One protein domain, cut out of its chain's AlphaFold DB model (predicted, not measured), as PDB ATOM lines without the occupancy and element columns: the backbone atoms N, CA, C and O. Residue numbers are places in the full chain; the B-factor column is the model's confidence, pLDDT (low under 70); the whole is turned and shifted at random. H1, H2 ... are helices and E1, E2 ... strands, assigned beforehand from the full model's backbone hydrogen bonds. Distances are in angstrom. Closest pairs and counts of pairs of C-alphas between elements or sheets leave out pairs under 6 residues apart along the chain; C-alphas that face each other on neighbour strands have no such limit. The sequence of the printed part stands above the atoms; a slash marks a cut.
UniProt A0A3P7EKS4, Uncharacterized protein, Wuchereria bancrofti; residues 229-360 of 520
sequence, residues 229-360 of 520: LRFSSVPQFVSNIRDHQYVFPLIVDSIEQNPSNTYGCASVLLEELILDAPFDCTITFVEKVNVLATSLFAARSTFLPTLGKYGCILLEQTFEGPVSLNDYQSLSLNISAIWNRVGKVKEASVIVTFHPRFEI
ATOM      1  N   LEU A 229      -6.075  -5.398  36.612       95.34
ATOM      2  CA  LEU A 229      -5.053  -5.712  35.627       95.34
ATOM      3  C   LEU A 229      -4.147  -4.491  35.443       95.34
ATOM      4  O   LEU A 229      -4.621  -3.351  35.420       95.34
ATOM      5  N   ARG A 230      -2.846  -4.721  35.242       94.54
ATOM      6  CA  ARG A 230      -1.877  -3.645  35.001       94.54
ATOM      7  C   ARG A 230      -0.809  -4.043  33.993       94.54
ATOM      8  O   ARG A 230      -0.139  -5.063  34.137       94.54
ATOM      9  N   PHE A 231      -0.583  -3.182  33.004       96.03
ATOM     10  CA  PHE A 231       0.564  -3.310  32.107       96.03
ATOM     11  C   PHE A 231       1.860  -2.985  32.856       96.03
ATOM     12  O   PHE A 231       1.978  -1.935  33.486       96.03
ATOM     13  N   SER A 232       2.834  -3.891  32.796       94.21
ATOM     14  CA  SER A 232       4.120  -3.733  33.491       94.21
ATOM     15  C   SER A 232       5.190  -3.054  32.638       94.21
ATOM     16  O   SER A 232       6.041  -2.350  33.173       94.21
ATOM     17  N   SER A 233       5.133  -3.228  31.318       94.82
ATOM     18  CA  SER A 233       5.987  -2.537  30.352       94.82
ATOM     19  C   SER A 233       5.237  -2.362  29.037       94.82
ATOM     20  O   SER A 233       4.396  -3.187  28.682       94.82
ATOM     21  N   VAL A 234       5.547  -1.288  28.318       95.46
ATOM     22  CA  VAL A 234       4.817  -0.873  27.118       95.46
ATOM     23  C   VAL A 234       5.846  -0.504  26.046       95.46
ATOM     24  O   VAL A 234       6.774   0.248  26.357       95.46
ATOM     25  N   PRO A 235       5.729  -1.016  24.808       95.15
ATOM     26  CA  PRO A 235       6.536  -0.554  23.683       95.15
ATOM     27  C   PRO A 235       6.396   0.959  23.471       95.15
ATOM     28  O   PRO A 235       5.324   1.520  23.674       95.15
ATOM     29  N   GLN A 236       7.464   1.628  23.029       93.08
ATOM     30  CA  GLN A 236       7.422   3.076  22.769       93.08
ATOM     31  C   GLN A 236       6.481   3.438  21.613       93.08
ATOM     32  O   GLN A 236       5.806   4.465  21.651       93.08
ATOM     33  N   PHE A 237       6.446   2.592  20.585       92.41
ATOM     34  CA  PHE A 237       5.559   2.725  19.441       92.41
ATOM     35  C   PHE A 237       5.215   1.346  18.877       92.41
ATOM     36  O   PHE A 237       5.923   0.363  19.112       92.41
ATOM     37  N   VAL A 238       4.137   1.297  18.102       93.08
ATOM     38  CA  VAL A 238       3.698   0.139  17.323       93.08
ATOM     39  C   VAL A 238       3.650   0.529  15.849       93.08
ATOM     40  O   VAL A 238       3.321   1.663  15.503       93.08
ATOM     41  N   SER A 239       3.976  -0.403  14.962       89.39
ATOM     42  CA  SER A 239       3.868  -0.234  13.515       89.39
ATOM     43  C   SER A 239       3.333  -1.515  12.879       89.39
ATOM     44  O   SER A 239       3.513  -2.600  13.417       89.39
ATOM     45  N   ASN A 240       2.662  -1.425  11.733       86.83
ATOM     46  CA  ASN A 240       2.134  -2.586  11.001       86.83
ATOM     47  C   ASN A 240       3.210  -3.228  10.103       86.83
ATOM     48  O   ASN A 240       2.991  -3.498   8.919       86.83
ATOM     49  N   ILE A 241       4.407  -3.428  10.658       85.99
ATOM     50  CA  ILE A 241       5.516  -4.125   9.999       85.99
ATOM     51  C   ILE A 241       5.175  -5.619   9.940       85.99
ATOM     52  O   ILE A 241       4.727  -6.194  10.932       85.99
ATOM     53  N   ARG A 242       5.386  -6.244   8.776       83.22
ATOM     54  CA  ARG A 242       5.162  -7.687   8.601       83.22
ATOM     55  C   ARG A 242       6.075  -8.497   9.510       83.22
ATOM     56  O   ARG A 242       7.215  -8.106   9.742       83.22
ATOM     57  N   ASP A 243       5.555  -9.624   9.987       84.60
ATOM     58  CA  ASP A 243       6.294 -10.608  10.789       84.60
ATOM     59  C   ASP A 243       6.909 -10.041  12.082       84.60
ATOM     60  O   ASP A 243       7.793 -10.648  12.686       84.60
ATOM     61  N   HIS A 244       6.428  -8.879  12.535       89.99
ATOM     62  CA  HIS A 244       6.848  -8.262  13.783       89.99
ATOM     63  C   HIS A 244       5.749  -8.389  14.836       89.99
ATOM     64  O   HIS A 244       4.566  -8.203  14.548       89.99
ATOM     65  N   GLN A 245       6.148  -8.696  16.070       93.42
ATOM     66  CA  GLN A 245       5.232  -8.870  17.191       93.42
ATOM     67  C   GLN A 245       5.553  -7.856  18.283       93.42
ATOM     68  O   GLN A 245       6.711  -7.702  18.668       93.42
ATOM     69  N   TYR A 246       4.524  -7.203  18.816       96.19
ATOM     70  CA  TYR A 246       4.668  -6.295  19.953       96.19
ATOM     71  C   TYR A 246       4.082  -6.940  21.202       96.19
ATOM     72  O   TYR A 246       2.921  -7.345  21.211       96.19
ATOM     73  N   VAL A 247       4.882  -7.018  22.262       96.75
ATOM     74  CA  VAL A 247       4.502  -7.674  23.516       96.75
ATOM     75  C   VAL A 247       4.188  -6.623  24.577       96.75
ATOM     76  O   VAL A 247       4.980  -5.713  24.817       96.75
ATOM     77  N   PHE A 248       3.047  -6.784  25.243       97.46
ATOM     78  CA  PHE A 248       2.568  -5.941  26.336       97.46
ATOM     79  C   PHE A 248       2.393  -6.809  27.590       97.46
ATOM     80  O   PHE A 248       1.310  -7.366  27.804       97.46
ATOM     81  N   PRO A 249       3.446  -6.988  28.410       97.04
ATOM     82  CA  PRO A 249       3.382  -7.825  29.602       97.04
ATOM     83  C   PRO A 249       2.445  -7.236  30.658       97.04
ATOM     84  O   PRO A 249       2.528  -6.051  30.994       97.04
ATOM     85  N   LEU A 250       1.605  -8.086  31.234       96.18
ATOM     86  CA  LEU A 250       0.508  -7.742  32.126       96.18
ATOM     87  C   LEU A 250       0.597  -8.517  33.448       96.18
ATOM     88  O   LEU A 250       0.959  -9.695  33.480       96.18
ATOM     89  N   ILE A 251       0.262  -7.843  34.544       95.34
ATOM     90  CA  ILE A 251       0.188  -8.397  35.896       95.34
ATOM     91  C   ILE A 251      -1.270  -8.354  36.363       95.34
ATOM     92  O   ILE A 251      -1.958  -7.347  36.177       95.34
ATOM     93  N   VAL A 252      -1.730  -9.465  36.927       93.82
ATOM     94  CA  VAL A 252      -2.990  -9.595  37.652       93.82
ATOM     95  C   VAL A 252      -2.701  -9.154  39.082       93.82
ATOM     96  O   VAL A 252      -2.172  -9.916  39.883       93.82
ATOM     97  N   ASP A 253      -2.986  -7.893  39.384       88.69
ATOM     98  CA  ASP A 253      -2.748  -7.344  40.711       88.69
ATOM     99  C   ASP A 253      -3.843  -7.817  41.688       88.69
ATOM    100  O   ASP A 253      -5.048  -7.840  41.388       88.69
ATOM    101  N   SER A 254      -3.399  -8.141  42.899       82.34
ATOM    102  CA  SER A 254      -4.237  -8.282  44.087       82.34
ATOM    103  C   SER A 254      -3.804  -7.248  45.132       82.34
ATOM    104  O   SER A 254      -3.233  -6.215  44.787       82.34
ATOM    105  N   ILE A 255      -4.056  -7.515  46.413       67.88
ATOM    106  CA  ILE A 255      -3.694  -6.628  47.528       67.88
ATOM    107  C   ILE A 255      -2.169  -6.393  47.586       67.88
ATOM    108  O   ILE A 255      -1.719  -5.319  47.987       67.88
ATOM    109  N   GLU A 256      -1.370  -7.382  47.174       67.03
ATOM    110  CA  GLU A 256       0.093  -7.312  47.153       67.03
ATOM    111  C   GLU A 256       0.597  -7.003  45.735       67.03
ATOM    112  O   GLU A 256       0.253  -7.690  44.772       67.03
ATOM    113  N   GLN A 257       1.423  -5.958  45.596       69.18
ATOM    114  CA  GLN A 257       2.057  -5.597  44.323       69.18
ATOM    115  C   GLN A 257       3.171  -6.591  43.985       69.18
ATOM    116  O   GLN A 257       4.355  -6.323  44.205       69.18
ATOM    117  N   ASN A 258       2.792  -7.744  43.443       77.21
ATOM    118  CA  ASN A 258       3.753  -8.739  43.001       77.21
ATOM    119  C   ASN A 258       4.364  -8.355  41.644       77.21
ATOM    120  O   ASN A 258       3.686  -7.828  40.760       77.21
ATOM    121  N   PRO A 259       5.675  -8.589  41.447       84.93
ATOM    122  CA  PRO A 259       6.351  -8.235  40.201       84.93
ATOM    123  C   PRO A 259       6.023  -9.194  39.044       84.93
ATOM    124  O   PRO A 259       6.383  -8.908  37.899       84.93
ATOM    125  N   SER A 260       5.380 -10.327  39.335       91.18
ATOM    126  CA  SER A 260       5.114 -11.447  38.430       91.18
ATOM    127  C   SER A 260       3.753 -12.076  38.747       91.18
ATOM    128  O   SER A 260       3.236 -11.861  39.835       91.18
ATOM    129  N   ASN A 261       3.212 -12.888  37.832       93.67
ATOM    130  CA  ASN A 261       1.994 -13.684  38.071       93.67
ATOM    131  C   ASN A 261       2.316 -15.112  38.550       93.67
ATOM    132  O   ASN A 261       1.452 -15.989  38.531       93.67
ATOM    133  N   THR A 262       3.579 -15.371  38.890       93.86
ATOM    134  CA  THR A 262       4.105 -16.690  39.250       93.86
ATOM    135  C   THR A 262       4.792 -16.651  40.609       93.86
ATOM    136  O   THR A 262       5.598 -15.749  40.851       93.86
ATOM    137  N   TYR A 263       4.611 -17.686  41.429       93.33
ATOM    138  CA  TYR A 263       5.307 -17.835  42.710       93.33
ATOM    139  C   TYR A 263       6.148 -19.108  42.737       93.33
ATOM    140  O   TYR A 263       5.642 -20.200  42.491       93.33
ATOM    141  N   GLY A 264       7.432 -18.972  43.073       91.94
ATOM    142  CA  GLY A 264       8.343 -20.111  43.252       91.94
ATOM    143  C   GLY A 264       8.709 -20.869  41.970       91.94
ATOM    144  O   GLY A 264       9.376 -21.895  42.049       91.94
ATOM    145  N   CYS A 265       8.291 -20.386  40.799       92.89
ATOM    146  CA  CYS A 265       8.519 -21.054  39.522       92.89
ATOM    147  C   CYS A 265       9.893 -20.718  38.932       92.89
ATOM    148  O   CYS A 265      10.275 -19.549  38.859       92.89
ATOM    149  N   ALA A 266      10.605 -21.737  38.453       89.71
ATOM    150  CA  ALA A 266      11.789 -21.560  37.618       89.71
ATOM    151  C   ALA A 266      11.379 -21.371  36.149       89.71
ATOM    152  O   ALA A 266      10.461 -22.043  35.683       89.71
ATOM    153  N   SER A 267      12.083 -20.514  35.401       86.64
ATOM    154  CA  SER A 267      11.763 -20.216  33.993       86.64
ATOM    155  C   SER A 267      11.685 -21.468  33.116       86.64
ATOM    156  O   SER A 267      10.762 -21.588  32.321       86.64
ATOM    157  N   VAL A 268      12.587 -22.433  33.329       87.97
ATOM    158  CA  VAL A 268      12.639 -23.696  32.570       87.97
ATOM    159  C   VAL A 268      11.342 -24.492  32.700       87.97
ATOM    160  O   VAL A 268      10.848 -25.025  31.716       87.97
ATOM    161  N   LEU A 269      10.757 -24.534  33.900       87.25
ATOM    162  CA  LEU A 269       9.499 -25.246  34.123       87.25
ATOM    163  C   LEU A 269       8.330 -24.570  33.407       87.25
ATOM    164  O   LEU A 269       7.371 -25.244  33.074       87.25
ATOM    165  N   LEU A 270       8.392 -23.255  33.183       88.11
ATOM    166  CA  LEU A 270       7.308 -22.492  32.567       88.11
ATOM    167  C   LEU A 270       7.309 -22.569  31.038       88.11
ATOM    168  O   LEU A 270       6.252 -22.393  30.438       88.11
ATOM    169  N   GLU A 271       8.462 -22.787  30.399       86.76
ATOM    170  CA  GLU A 271       8.598 -22.758  28.931       86.76
ATOM    171  C   GLU A 271       7.749 -23.818  28.219       86.76
ATOM    172  O   GLU A 271       7.298 -23.592  27.098       86.76
ATOM    173  N   GLU A 272       7.473 -24.937  28.887       81.40
ATOM    174  CA  GLU A 272       6.639 -26.018  28.355       81.40
ATOM    175  C   GLU A 272       5.132 -25.780  28.566       81.40
ATOM    176  O   GLU A 272       4.302 -26.516  28.026       81.40
ATOM    177  N   LEU A 273       4.745 -24.748  29.327       84.99
ATOM    178  CA  LEU A 273       3.348 -24.501  29.665       84.99
ATOM    179  C   LEU A 273       2.620 -23.679  28.602       84.99
ATOM    180  O   LEU A 273       2.975 -22.541  28.291       84.99
ATOM    181  N   ILE A 274       1.494 -24.224  28.142       86.40
ATOM    182  CA  ILE A 274       0.491 -23.502  27.360       86.40
ATOM    183  C   ILE A 274      -0.658 -23.146  28.300       86.40
ATOM    184  O   ILE A 274      -1.362 -24.029  28.788       86.40
ATOM    185  N   LEU A 275      -0.833 -21.849  28.560       90.38
ATOM    186  CA  LEU A 275      -1.853 -21.343  29.474       90.38
ATOM    187  C   LEU A 275      -2.728 -20.274  28.833       90.38
ATOM    188  O   LEU A 275      -2.232 -19.320  28.228       90.38
ATOM    189  N   ASP A 276      -4.032 -20.415  29.058       91.52
ATOM    190  CA  ASP A 276      -5.030 -19.435  28.654       91.52
ATOM    191  C   ASP A 276      -5.019 -18.240  29.608       91.52
ATOM    192  O   ASP A 276      -5.169 -18.381  30.828       91.52
ATOM    193  N   ALA A 277      -4.883 -17.041  29.046       94.80
ATOM    194  CA  ALA A 277      -4.985 -15.813  29.817       94.80
ATOM    195  C   ALA A 277      -6.418 -15.622  30.359       94.80
ATOM    196  O   ALA A 277      -7.392 -15.978  29.695       94.80
ATOM    197  N   PRO A 278      -6.593 -15.027  31.551       94.95
ATOM    198  CA  PRO A 278      -7.915 -14.813  32.148       94.95
ATOM    199  C   PRO A 278      -8.660 -13.573  31.616       94.95
ATOM    200  O   PRO A 278      -9.663 -13.148  32.192       94.95
ATOM    201  N   PHE A 279      -8.169 -12.974  30.534       96.52
ATOM    202  CA  PHE A 279      -8.685 -11.749  29.938       96.52
ATOM    203  C   PHE A 279      -8.539 -11.779  28.417       96.52
ATOM    204  O   PHE A 279      -7.660 -12.452  27.876       96.52
ATOM    205  N   ASP A 280      -9.341 -10.964  27.744       96.76
ATOM    206  CA  ASP A 280      -9.257 -10.729  26.310       96.76
ATOM    207  C   ASP A 280      -8.560  -9.399  26.029       96.76
ATOM    208  O   ASP A 280      -8.901  -8.355  26.592       96.76
ATOM    209  N   CYS A 281      -7.560  -9.440  25.155       97.72
ATOM    210  CA  CYS A 281      -6.882  -8.257  24.659       97.72
ATOM    211  C   CYS A 281      -7.678  -7.663  23.501       97.72
ATOM    212  O   CYS A 281      -7.958  -8.349  22.519       97.72
ATOM    213  N   THR A 282      -7.995  -6.374  23.580       96.59
ATOM    214  CA  THR A 282      -8.654  -5.651  22.490       96.59
ATOM    215  C   THR A 282      -7.831  -4.446  22.065       96.59
ATOM    216  O   THR A 282      -7.013  -3.921  22.824       96.59
ATOM    217  N   ILE A 283      -8.025  -4.035  20.814       95.54
ATOM    218  CA  ILE A 283      -7.284  -2.941  20.202       95.54
ATOM    219  C   ILE A 283      -8.232  -2.015  19.449       95.54
ATOM    220  O   ILE A 283      -9.061  -2.453  18.652       95.54
ATOM    221  N   THR A 284      -8.091  -0.715  19.692       95.60
ATOM    222  CA  THR A 284      -8.896   0.330  19.046       95.60
ATOM    223  C   THR A 284      -8.047   1.559  18.766       95.60
ATOM    224  O   THR A 284      -7.155   1.877  19.550       95.60
ATOM    225  N   PHE A 285      -8.343   2.284  17.689       94.30
ATOM    226  CA  PHE A 285      -7.789   3.622  17.501       94.30
ATOM    227  C   PHE A 285      -8.437   4.604  18.478       94.30
ATOM    228  O   PHE A 285      -9.648   4.555  18.697       94.30
ATOM    229  N   VAL A 286      -7.627   5.481  19.071       94.33
ATOM    230  CA  VAL A 286      -8.125   6.576  19.919       94.33
ATOM    231  C   VAL A 286      -8.793   7.637  19.046       94.33
ATOM    232  O   VAL A 286      -9.861   8.159  19.371       94.33
ATOM    233  N   GLU A 287      -8.164   7.952  17.919       90.88
ATOM    234  CA  GLU A 287      -8.670   8.895  16.938       90.88
ATOM    235  C   GLU A 287      -9.770   8.259  16.076       90.88
ATOM    236  O   GLU A 287      -9.783   7.060  15.796       90.88
ATOM    237  N   LYS A 288     -10.705   9.090  15.604       86.70
ATOM    238  CA  LYS A 288     -11.754   8.654  14.679       86.70
ATOM    239  C   LYS A 288     -11.162   8.469  13.283       86.70
ATOM    240  O   LYS A 288     -10.984   9.439  12.549       86.70
ATOM    241  N   VAL A 289     -10.883   7.224  12.930       85.77
ATOM    242  CA  VAL A 289     -10.390   6.823  11.609       85.77
ATOM    243  C   VAL A 289     -11.409   5.930  10.900       85.77
ATOM    244  O   VAL A 289     -12.188   5.231  11.543       85.77
ATOM    245  N   ASN A 290     -11.391   5.918   9.565       83.76
ATOM    246  CA  ASN A 290     -12.307   5.098   8.749       83.76
ATOM    247  C   ASN A 290     -11.947   3.600   8.735       83.76
ATOM    248  O   ASN A 290     -12.547   2.814   8.006       83.76
ATOM    249  N   VAL A 291     -10.941   3.208   9.513       84.53
ATOM    250  CA  VAL A 291     -10.309   1.894   9.499       84.53
ATOM    251  C   VAL A 291     -10.365   1.319  10.905       84.53
ATOM    252  O   VAL A 291      -9.991   1.979  11.868       84.53
ATOM    253  N   LEU A 292     -10.782   0.065  11.042       89.15
ATOM    254  CA  LEU A 292     -10.756  -0.613  12.335       89.15
ATOM    255  C   LEU A 292      -9.329  -1.051  12.678       89.15
ATOM    256  O   LEU A 292      -8.649  -1.642  11.844       89.15
ATOM    257  N   ALA A 293      -8.879  -0.841  13.916       90.99
ATOM    258  CA  ALA A 293      -7.558  -1.317  14.344       90.99
ATOM    259  C   ALA A 293      -7.424  -2.848  14.222       90.99
ATOM    260  O   ALA A 293      -6.368  -3.351  13.850       90.99
ATOM    261  N   THR A 294      -8.527  -3.575  14.424       91.36
ATOM    262  CA  THR A 294      -8.630  -5.030  14.232       91.36
ATOM    263  C   THR A 294      -8.492  -5.487  12.778       91.36
ATOM    264  O   THR A 294      -8.320  -6.674  12.530       91.36
ATOM    265  N   SER A 295      -8.562  -4.572  11.803       88.64
ATOM    266  CA  SER A 295      -8.262  -4.881  10.395       88.64
ATOM    267  C   SER A 295      -6.766  -4.849  10.073       88.64
ATOM    268  O   SER A 295      -6.374  -5.285   8.996       88.64
ATOM    269  N   LEU A 296      -5.949  -4.312  10.988       88.56
ATOM    270  CA  LEU A 296      -4.494  -4.198  10.856       88.56
ATOM    271  C   LEU A 296      -3.751  -5.120  11.818       88.56
ATOM    272  O   LEU A 296      -2.628  -5.528  11.531       88.56
ATOM    273  N   PHE A 297      -4.347  -5.398  12.977       92.27
ATOM    274  CA  PHE A 297      -3.717  -6.151  14.048       92.27
ATOM    275  C   PHE A 297      -4.669  -7.169  14.662       92.27
ATOM    276  O   PHE A 297      -5.811  -6.847  14.991       92.27
ATOM    277  N   ALA A 298      -4.139  -8.355  14.937       93.44
ATOM    278  CA  ALA A 298      -4.728  -9.300  15.869       93.44
ATOM    279  C   ALA A 298      -4.106  -9.090  17.256       93.44
ATOM    280  O   ALA A 298      -2.884  -9.129  17.410       93.44
ATOM    281  N   ALA A 299      -4.942  -8.892  18.274       95.69
ATOM    282  CA  ALA A 299      -4.516  -8.850  19.669       95.69
ATOM    283  C   ALA A 299      -4.774 -10.216  20.316       95.69
ATOM    284  O   ALA A 299      -5.921 -10.629  20.463       95.69
ATOM    285  N   ARG A 300      -3.710 -10.931  20.690       95.69
ATOM    286  CA  ARG A 300      -3.796 -12.250  21.329       95.69
ATOM    287  C   ARG A 300      -3.429 -12.156  22.804       95.69
ATOM    288  O   ARG A 300      -2.326 -11.721  23.134       95.69
ATOM    289  N   SER A 301      -4.309 -12.630  23.677       96.71
ATOM    290  CA  SER A 301      -3.989 -12.850  25.087       96.71
ATOM    291  C   SER A 301      -3.226 -14.161  25.260       96.71
ATOM    292  O   SER A 301      -3.605 -15.184  24.689       96.71
ATOM    293  N   THR A 302      -2.156 -14.154  26.048       95.25
ATOM    294  CA  THR A 302      -1.399 -15.373  26.356       95.25
ATOM    295  C   THR A 302      -0.652 -15.242  27.678       95.25
ATOM    296  O   THR A 302      -0.463 -14.141  28.202       95.25
ATOM    297  N   PHE A 303      -0.187 -16.370  28.204       95.34
ATOM    298  CA  PHE A 303       0.909 -16.389  29.160       95.34
ATOM    299  C   PHE A 303       2.261 -16.257  28.436       95.34
ATOM    300  O   PHE A 303       2.423 -16.752  27.319       95.34
ATOM    301  N   LEU A 304       3.209 -15.555  29.059       94.44
ATOM    302  CA  LEU A 304       4.574 -15.296  28.602       94.44
ATOM    303  C   LEU A 304       5.550 -16.004  29.565       94.44
ATOM    304  O   LEU A 304       5.969 -15.397  30.561       94.44
ATOM    305  N   PRO A 305       5.931 -17.265  29.285       92.29
ATOM    306  CA  PRO A 305       6.753 -18.087  30.174       92.29
ATOM    307  C   PRO A 305       8.058 -17.442  30.631       92.29
ATOM    308  O   PRO A 305       8.383 -17.449  31.815       92.29
ATOM    309  N   THR A 306       8.772 -16.812  29.698       90.03
ATOM    310  CA  THR A 306      10.082 -16.197  29.943       90.03
ATOM    311  C   THR A 306      10.022 -15.030  30.926       90.03
ATOM    312  O   THR A 306      11.006 -14.744  31.604       90.03
ATOM    313  N   LEU A 307       8.867 -14.364  31.026       92.04
ATOM    314  CA  LEU A 307       8.648 -13.239  31.932       92.04
ATOM    315  C   LEU A 307       7.885 -13.631  33.202       92.04
ATOM    316  O   LEU A 307       7.743 -12.783  34.082       92.04
ATOM    317  N   GLY A 308       7.350 -14.855  33.289       93.26
ATOM    318  CA  GLY A 308       6.425 -15.257  34.356       93.26
ATOM    319  C   GLY A 308       5.134 -14.428  34.379       93.26
ATOM    320  O   GLY A 308       4.484 -14.276  35.414       93.26
ATOM    321  N   LYS A 309       4.762 -13.820  33.248       94.53
ATOM    322  CA  LYS A 309       3.665 -12.852  33.180       94.53
ATOM    323  C   LYS A 309       2.630 -13.237  32.151       94.53
ATOM    324  O   LYS A 309       2.950 -13.886  31.170       94.53
ATOM    325  N   TYR A 310       1.402 -12.774  32.328       96.25
ATOM    326  CA  TYR A 310       0.475 -12.712  31.207       96.25
ATOM    327  C   TYR A 310       0.864 -11.573  30.262       96.25
ATOM    328  O   TYR A 310       1.731 -10.755  30.570       96.25
ATOM    329  N   GLY A 311       0.229 -11.492  29.103       96.46
ATOM    330  CA  GLY A 311       0.390 -10.336  28.239       96.46
ATOM    331  C   GLY A 311      -0.488 -10.368  27.004       96.46
ATOM    332  O   GLY A 311      -1.080 -11.389  26.656       96.46
ATOM    333  N   CYS A 312      -0.534  -9.215  26.344       97.71
ATOM    334  CA  CYS A 312      -1.099  -9.075  25.012       97.71
ATOM    335  C   CYS A 312       0.027  -9.115  23.980       97.71
ATOM    336  O   CYS A 312       1.009  -8.382  24.105       97.71
ATOM    337  N   ILE A 313      -0.125  -9.945  22.954       96.19
ATOM    338  CA  ILE A 313       0.738  -9.949  21.773       96.19
ATOM    339  C   ILE A 313      -0.053  -9.328  20.629       96.19
ATOM    340  O   ILE A 313      -1.098  -9.852  20.242       96.19
ATOM    341  N   LEU A 314       0.440  -8.210  20.099       95.84
ATOM    342  CA  LEU A 314      -0.069  -7.637  18.860       95.84
ATOM    343  C   LEU A 314       0.692  -8.234  17.682       95.84
ATOM    344  O   LEU A 314       1.917  -8.121  17.601       95.84
ATOM    345  N   LEU A 315      -0.065  -8.840  16.779       92.69
ATOM    346  CA  LEU A 315       0.401  -9.436  15.535       92.69
ATOM    347  C   LEU A 315      -0.171  -8.627  14.380       92.69
ATOM    348  O   LEU A 315      -1.348  -8.268  14.418       92.69
ATOM    349  N   GLU A 316       0.626  -8.349  13.354       88.63
ATOM    350  CA  GLU A 316       0.078  -7.793  12.117       88.63
ATOM    351  C   GLU A 316      -0.899  -8.796  11.491       88.63
ATOM    352  O   GLU A 316      -0.618  -9.992  11.405       88.63
ATOM    353  N   GLN A 317      -2.075  -8.303  11.113       82.91
ATOM    354  CA  GLN A 317      -3.097  -9.060  10.413       82.91
ATOM    355  C   GLN A 317      -3.430  -8.294   9.140       82.91
ATOM    356  O   GLN A 317      -4.211  -7.348   9.150       82.91
ATOM    357  N   THR A 318      -2.811  -8.681   8.032       68.40
ATOM    358  CA  THR A 318      -3.131  -8.113   6.725       68.40
ATOM    359  C   THR A 318      -4.413  -8.735   6.190       68.40
ATOM    360  O   THR A 318      -4.429  -9.876   5.736       68.40
ATOM    361  N   PHE A 319      -5.507  -7.971   6.207       59.41
ATOM    362  CA  PHE A 319      -6.579  -8.200   5.243       59.41
ATOM    363  C   PHE A 319      -6.092  -7.700   3.875       59.41
ATOM    364  O   PHE A 319      -5.467  -6.640   3.801       59.41
ATOM    365  N   GLU A 320      -6.323  -8.460   2.801       54.58
ATOM    366  CA  GLU A 320      -5.929  -8.089   1.435       54.58
ATOM    367  C   GLU A 320      -6.654  -6.805   0.994       54.58
ATOM    368  O   GLU A 320      -7.737  -6.823   0.416       54.58
ATOM    369  N   GLY A 321      -6.066  -5.656   1.308       54.61
ATOM    370  CA  GLY A 321      -6.545  -4.346   0.903       54.61
ATOM    371  C   GLY A 321      -5.541  -3.270   1.313       54.61
ATOM    372  O   GLY A 321      -5.096  -3.267   2.462       54.61
ATOM    373  N   PRO A 322      -5.151  -2.347   0.415       53.43
ATOM    374  CA  PRO A 322      -4.317  -1.212   0.781       53.43
ATOM    375  C   PRO A 322      -5.127  -0.286   1.690       53.43
ATOM    376  O   PRO A 322      -5.886   0.570   1.237       53.43
ATOM    377  N   VAL A 323      -4.993  -0.470   2.999       60.83
ATOM    378  CA  VAL A 323      -5.535   0.460   3.981       60.83
ATOM    379  C   VAL A 323      -4.655   1.710   3.956       60.83
ATOM    380  O   VAL A 323      -3.606   1.762   4.599       60.83
ATOM    381  N   SER A 324      -5.050   2.712   3.169       65.61
ATOM    382  CA  SER A 324      -4.327   3.982   3.125       65.61
ATOM    383  C   SER A 324      -4.596   4.768   4.407       65.61
ATOM    384  O   SER A 324      -5.665   5.342   4.594       65.61
ATOM    385  N   LEU A 325      -3.609   4.787   5.301       73.00
ATOM    386  CA  LEU A 325      -3.569   5.672   6.472       73.00
ATOM    387  C   LEU A 325      -2.755   6.941   6.172       73.00
ATOM    388  O   LEU A 325      -2.244   7.584   7.088       73.00
ATOM    389  N   ASN A 326      -2.596   7.282   4.889       69.48
ATOM    390  CA  ASN A 326      -1.654   8.306   4.443       69.48
ATOM    391  C   ASN A 326      -2.050   9.712   4.909       69.48
ATOM    392  O   ASN A 326      -1.171  10.523   5.203       69.48
ATOM    393  N   ASP A 327      -3.355   9.959   5.043       73.06
ATOM    394  CA  ASP A 327      -3.919  11.249   5.456       73.06
ATOM    395  C   ASP A 327      -3.669  11.576   6.939       73.06
ATOM    396  O   ASP A 327      -3.863  12.713   7.372       73.06
ATOM    397  N   TYR A 328      -3.226  10.599   7.738       75.59
ATOM    398  CA  TYR A 328      -3.065  10.758   9.179       75.59
ATOM    399  C   TYR A 328      -1.602  11.026   9.562       75.59
ATOM    400  O   TYR A 328      -0.686  10.305   9.168       75.59
ATOM    401  N   GLN A 329      -1.375  12.074  10.363       73.22
ATOM    402  CA  GLN A 329      -0.035  12.471  10.823       73.22
ATOM    403  C   GLN A 329       0.473  11.586  11.971       73.22
ATOM    404  O   GLN A 329       1.565  11.030  11.895       73.22
ATOM    405  N   SER A 330      -0.323  11.440  13.026       78.48
ATOM    406  CA  SER A 330      -0.017  10.613  14.192       78.48
ATOM    407  C   SER A 330      -1.304   9.971  14.679       78.48
ATOM    408  O   SER A 330      -2.298  10.669  14.877       78.48
ATOM    409  N   LEU A 331      -1.276   8.658  14.846       89.36
ATOM    410  CA  LEU A 331      -2.384   7.877  15.373       89.36
ATOM    411  C   LEU A 331      -1.935   7.219  16.670       89.36
ATOM    412  O   LEU A 331      -0.746   6.951  16.861       89.36
ATOM    413  N   SER A 332      -2.892   6.921  17.531       93.69
ATOM    414  CA  SER A 332      -2.662   6.274  18.810       93.69
ATOM    415  C   SER A 332      -3.537   5.032  18.905       93.69
ATOM    416  O   SER A 332      -4.729   5.046  18.588       93.69
ATOM    417  N   LEU A 333      -2.941   3.936  19.355       95.51
ATOM    418  CA  LEU A 333      -3.647   2.693  19.626       95.51
ATOM    419  C   LEU A 333      -3.912   2.603  21.121       95.51
ATOM    420  O   LEU A 333      -2.998   2.756  21.928       95.51
ATOM    421  N   ASN A 334      -5.161   2.339  21.479       96.77
ATOM    422  CA  ASN A 334      -5.544   1.943  22.822       96.77
ATOM    423  C   ASN A 334      -5.606   0.416  22.874       96.77
ATOM    424  O   ASN A 334      -6.421  -0.194  22.177       96.77
ATOM    425  N   ILE A 335      -4.729  -0.177  23.679       97.43
ATOM    426  CA  ILE A 335      -4.713  -1.604  23.977       97.43
ATOM    427  C   ILE A 335      -5.366  -1.773  25.338       97.43
ATOM    428  O   ILE A 335      -4.885  -1.214  26.327       97.43
ATOM    429  N   SER A 336      -6.434  -2.561  25.401       97.54
ATOM    430  CA  SER A 336      -7.089  -2.899  26.660       97.54
ATOM    431  C   SER A 336      -7.065  -4.397  26.927       97.54
ATOM    432  O   SER A 336      -7.074  -5.208  26.004       97.54
ATOM    433  N   ALA A 337      -7.021  -4.752  28.206       97.65
ATOM    434  CA  ALA A 337      -7.172  -6.113  28.693       97.65
ATOM    435  C   ALA A 337      -8.445  -6.186  29.537       97.65
ATOM    436  O   ALA A 337      -8.538  -5.540  30.586       97.65
ATOM    437  N   ILE A 338      -9.416  -6.959  29.055       96.47
ATOM    438  CA  ILE A 338     -10.771  -7.051  29.600       96.47
ATOM    439  C   ILE A 338     -10.935  -8.409  30.273       96.47
ATOM    440  O   ILE A 338     -10.781  -9.445  29.630       96.47
ATOM    441  N   TRP A 339     -11.236  -8.424  31.569       95.38
ATOM    442  CA  TRP A 339     -11.388  -9.670  32.323       95.38
ATOM    443  C   TRP A 339     -12.546 -10.518  31.779       95.38
ATOM    444  O   TRP A 339     -13.686 -10.061  31.751       95.38
ATOM    445  N   ASN A 340     -12.260 -11.764  31.388       92.08
ATOM    446  CA  ASN A 340     -13.231 -12.685  30.781       92.08
ATOM    447  C   ASN A 340     -13.509 -13.905  31.682       92.08
ATOM    448  O   ASN A 340     -13.781 -15.017  31.232       92.08
ATOM    449  N   ARG A 341     -13.395 -13.730  33.000       88.63
ATOM    450  CA  ARG A 341     -13.751 -14.761  33.984       88.63
ATOM    451  C   ARG A 341     -14.778 -14.231  34.973       88.63
ATOM    452  O   ARG A 341     -15.102 -13.047  35.001       88.63
ATOM    453  N   VAL A 342     -15.294 -15.128  35.810       84.26
ATOM    454  CA  VAL A 342     -16.206 -14.762  36.899       84.26
ATOM    455  C   VAL A 342     -15.514 -13.768  37.839       84.26
ATOM    456  O   VAL A 342     -14.348 -13.940  38.189       84.26
ATOM    457  N   GLY A 343     -16.244 -12.730  38.249       84.15
ATOM    458  CA  GLY A 343     -15.747 -11.666  39.123       84.15
ATOM    459  C   GLY A 343     -15.712 -10.301  38.438       84.15
ATOM    460  O   GLY A 343     -15.954 -10.177  37.241       84.15
ATOM    461  N   LYS A 344     -15.452  -9.254  39.225       87.28
ATOM    462  CA  LYS A 344     -15.261  -7.887  38.730       87.28
ATOM    463  C   LYS A 344     -13.817  -7.482  38.980       87.28
ATOM    464  O   LYS A 344     -13.465  -7.188  40.117       87.28
ATOM    465  N   VAL A 345     -13.017  -7.471  37.922       93.33
ATOM    466  CA  VAL A 345     -11.615  -7.048  37.951       93.33
ATOM    467  C   VAL A 345     -11.499  -5.763  37.147       93.33
ATOM    468  O   VAL A 345     -12.065  -5.661  36.058       93.33
ATOM    469  N   LYS A 346     -10.798  -4.764  37.682       93.75
ATOM    470  CA  LYS A 346     -10.565  -3.509  36.965       93.75
ATOM    471  C   LYS A 346      -9.693  -3.772  35.736       93.75
ATOM    472  O   LYS A 346      -8.578  -4.271  35.858       93.75
ATOM    473  N   GLU A 347     -10.208  -3.404  34.573       94.89
ATOM    474  CA  GLU A 347      -9.532  -3.554  33.286       94.89
ATOM    475  C   GLU A 347      -8.270  -2.683  33.201       94.89
ATOM    476  O   GLU A 347      -8.188  -1.611  33.813       94.89
ATOM    477  N   ALA A 348      -7.297  -3.134  32.410       96.15
ATOM    478  CA  ALA A 348      -6.113  -2.348  32.078       96.15
ATOM    479  C   ALA A 348      -6.291  -1.715  30.701       96.15
ATOM    480  O   ALA A 348      -6.736  -2.385  29.774       96.15
ATOM    481  N   SER A 349      -5.865  -0.466  30.537       96.83
ATOM    482  CA  SER A 349      -5.780   0.187  29.228       96.83
ATOM    483  C   SER A 349      -4.482   0.969  29.111       96.83
ATOM    484  O   SER A 349      -4.092   1.650  30.062       96.83
ATOM    485  N   VAL A 350      -3.840   0.916  27.948       97.18
ATOM    486  CA  VAL A 350      -2.656   1.716  27.642       97.18
ATOM    487  C   VAL A 350      -2.739   2.290  26.238       97.18
ATOM    488  O   VAL A 350      -3.174   1.623  25.302       97.18
ATOM    489  N   ILE A 351      -2.292   3.536  26.102       97.33
ATOM    490  CA  ILE A 351      -2.208   4.231  24.823       97.33
ATOM    491  C   ILE A 351      -0.758   4.191  24.345       97.33
ATOM    492  O   ILE A 351       0.153   4.549  25.093       97.33
ATOM    493  N   VAL A 352      -0.553   3.769  23.100       96.52
ATOM    494  CA  VAL A 352       0.756   3.723  22.441       96.52
ATOM    495  C   VAL A 352       0.694   4.422  21.088       96.52
ATOM    496  O   VAL A 352      -0.310   4.354  20.379       96.52
ATOM    497  N   THR A 353       1.783   5.087  20.719       93.97
ATOM    498  CA  THR A 353       1.915   5.749  19.422       93.97
ATOM    499  C   THR A 353       1.941   4.719  18.295       93.97
ATOM    500  O   THR A 353       2.681   3.736  18.365       93.97
ATOM    501  N   PHE A 354       1.171   4.955  17.235       92.15
ATOM    502  CA  PHE A 354       1.157   4.135  16.031       92.15
ATOM    503  C   PHE A 354       1.781   4.866  14.842       92.15
ATOM    504  O   PHE A 354       1.375   5.970  14.471       92.15
ATOM    505  N   HIS A 355       2.749   4.208  14.208       87.96
ATOM    506  CA  HIS A 355       3.376   4.663  12.973       87.96
ATOM    507  C   HIS A 355       3.006   3.721  11.823       87.96
ATOM    508  O   HIS A 355       3.463   2.574  11.815       87.96
ATOM    509  N   PRO A 356       2.217   4.175  10.832       86.04
ATOM    510  CA  PRO A 356       1.976   3.395   9.625       86.04
ATOM    511  C   PRO A 356       3.294   3.057   8.921       86.04
ATOM    512  O   PRO A 356       4.167   3.919   8.784       86.04
ATOM    513  N   ARG A 357       3.435   1.816   8.452       84.08
ATOM    514  CA  ARG A 357       4.553   1.414   7.599       84.08
ATOM    515  C   ARG A 357       4.515   2.208   6.300       84.08
ATOM    516  O   ARG A 357       3.444   2.499   5.771       84.08
ATOM    517  N   PHE A 358       5.691   2.494   5.765       82.60
ATOM    518  CA  PHE A 358       5.814   2.907   4.378       82.60
ATOM    519  C   PHE A 358       5.970   1.671   3.488       82.60
ATOM    520  O   PHE A 358       6.526   0.651   3.901       82.60
ATOM    521  N   GLU A 359       5.470   1.754   2.264       79.74
ATOM    522  CA  GLU A 359       5.603   0.718   1.253       79.74
ATOM    523  C   GLU A 359       6.345   1.271   0.041       79.74
ATOM    524  O   GLU A 359       5.981   2.293  -0.540       79.74
ATOM    525  N   ILE A 360       7.410   0.576  -0.345       82.21
ATOM    526  CA  ILE A 360       8.118   0.855  -1.585       82.21
ATOM    527  C   ILE A 360       7.387   0.100  -2.693       82.21
ATOM    528  O   ILE A 360       7.430  -1.131  -2.743       82.21
TER     529      ILE A 360
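AT A GLANCE: This is residues 229 to 360 of the 520 residues of an uncharacterized protein of Wuchereria bancrofti (UniProt A0A3P7EKS4). Two four-stranded sheets lie face to face as a sandwich, E1, E3, E6 and E5 in one and E2, E8, E7 and E4 in the other, both strongly twisted, with their strands at 26 degrees to each other. The short helix H1 lies away from the sandwich's middle, within the long excursion of the chain between E3 and E4. The printed part has 132 residues, with one named helix and eight named strands in the order E1 E2 E3 H1 E4 E5 E6 E7 E8. The first sheet, in the order E1 E3 E6 E5, is antiparallel, and the second, in the order E2 E8 E7 E4, is mixed. The class is mostly strand, though 60 residues, under half, are in named elements; the whole is compact, with a radius of gyration of the C-alphas of 16.0 A, and elongated, spanning 50 by 31 by 24 A.

IN THESE COORDINATES: E1, residues 229 to 231, begins at C-alpha 229 (-5.053, -5.712, 35.627). E2 is residues 237 to 239, and E3, residues 245 to 253, is 24.9 A long. H1 is residues 267 to 271. E4, residues 279 to 285, measures 19.8 A, and E5, residues 297 to 304, measures 19.1 A and bends by 59 degrees at residue 301. E6, residues 309 to 316, is 22.0 A long, and E7, residues 331 to 339, 26.0 A. E8, residues 348 to 355, spans 22.5 A and ends at C-alpha 355 (3.376, 4.663, 12.973).

HOW THE PARTS SIT: E1 is antiparallel to E3, with N 230 and O 251 2.9 A apart, within hydrogen-bond range. E3 is staggered, pairing with E1 over residues 250 to 252 and with E6 over 245 to 250, where N 248 and O 312 are 2.8 A apart. E5 and E6 form a hairpin, with N 300 and O 313 at 2.9 A. In the other sheet, curled like part of a barrel, edge strand E2 is parallel to E8, with N 238 and O 353 at 2.9 A. E7 and E8 form a hairpin, with N 335 and O 350 at 2.9 A. E7 is antiparallel to E4, with N 282 and O 336 at 2.8 A. Between the sheets, the closest C-alphas of E4 and E5 are those of Cys 281 and Ser 301, 5.4 A apart. H1 is on neither sheet, only just so for the first; its O i to N i+4 pair is within hydrogen-bond range.

THE WHOLE: The C-alphas of Ile 255 and Ile 360 are the two farthest apart, at 51.1 A. The printed part has no cut. The links E3 to H1, E4 to E5 and E6 to E7 are long. Mean pLDDT of the printed part is 88.6; residues 255 to 257, 318 to 324 and 326 are under 70.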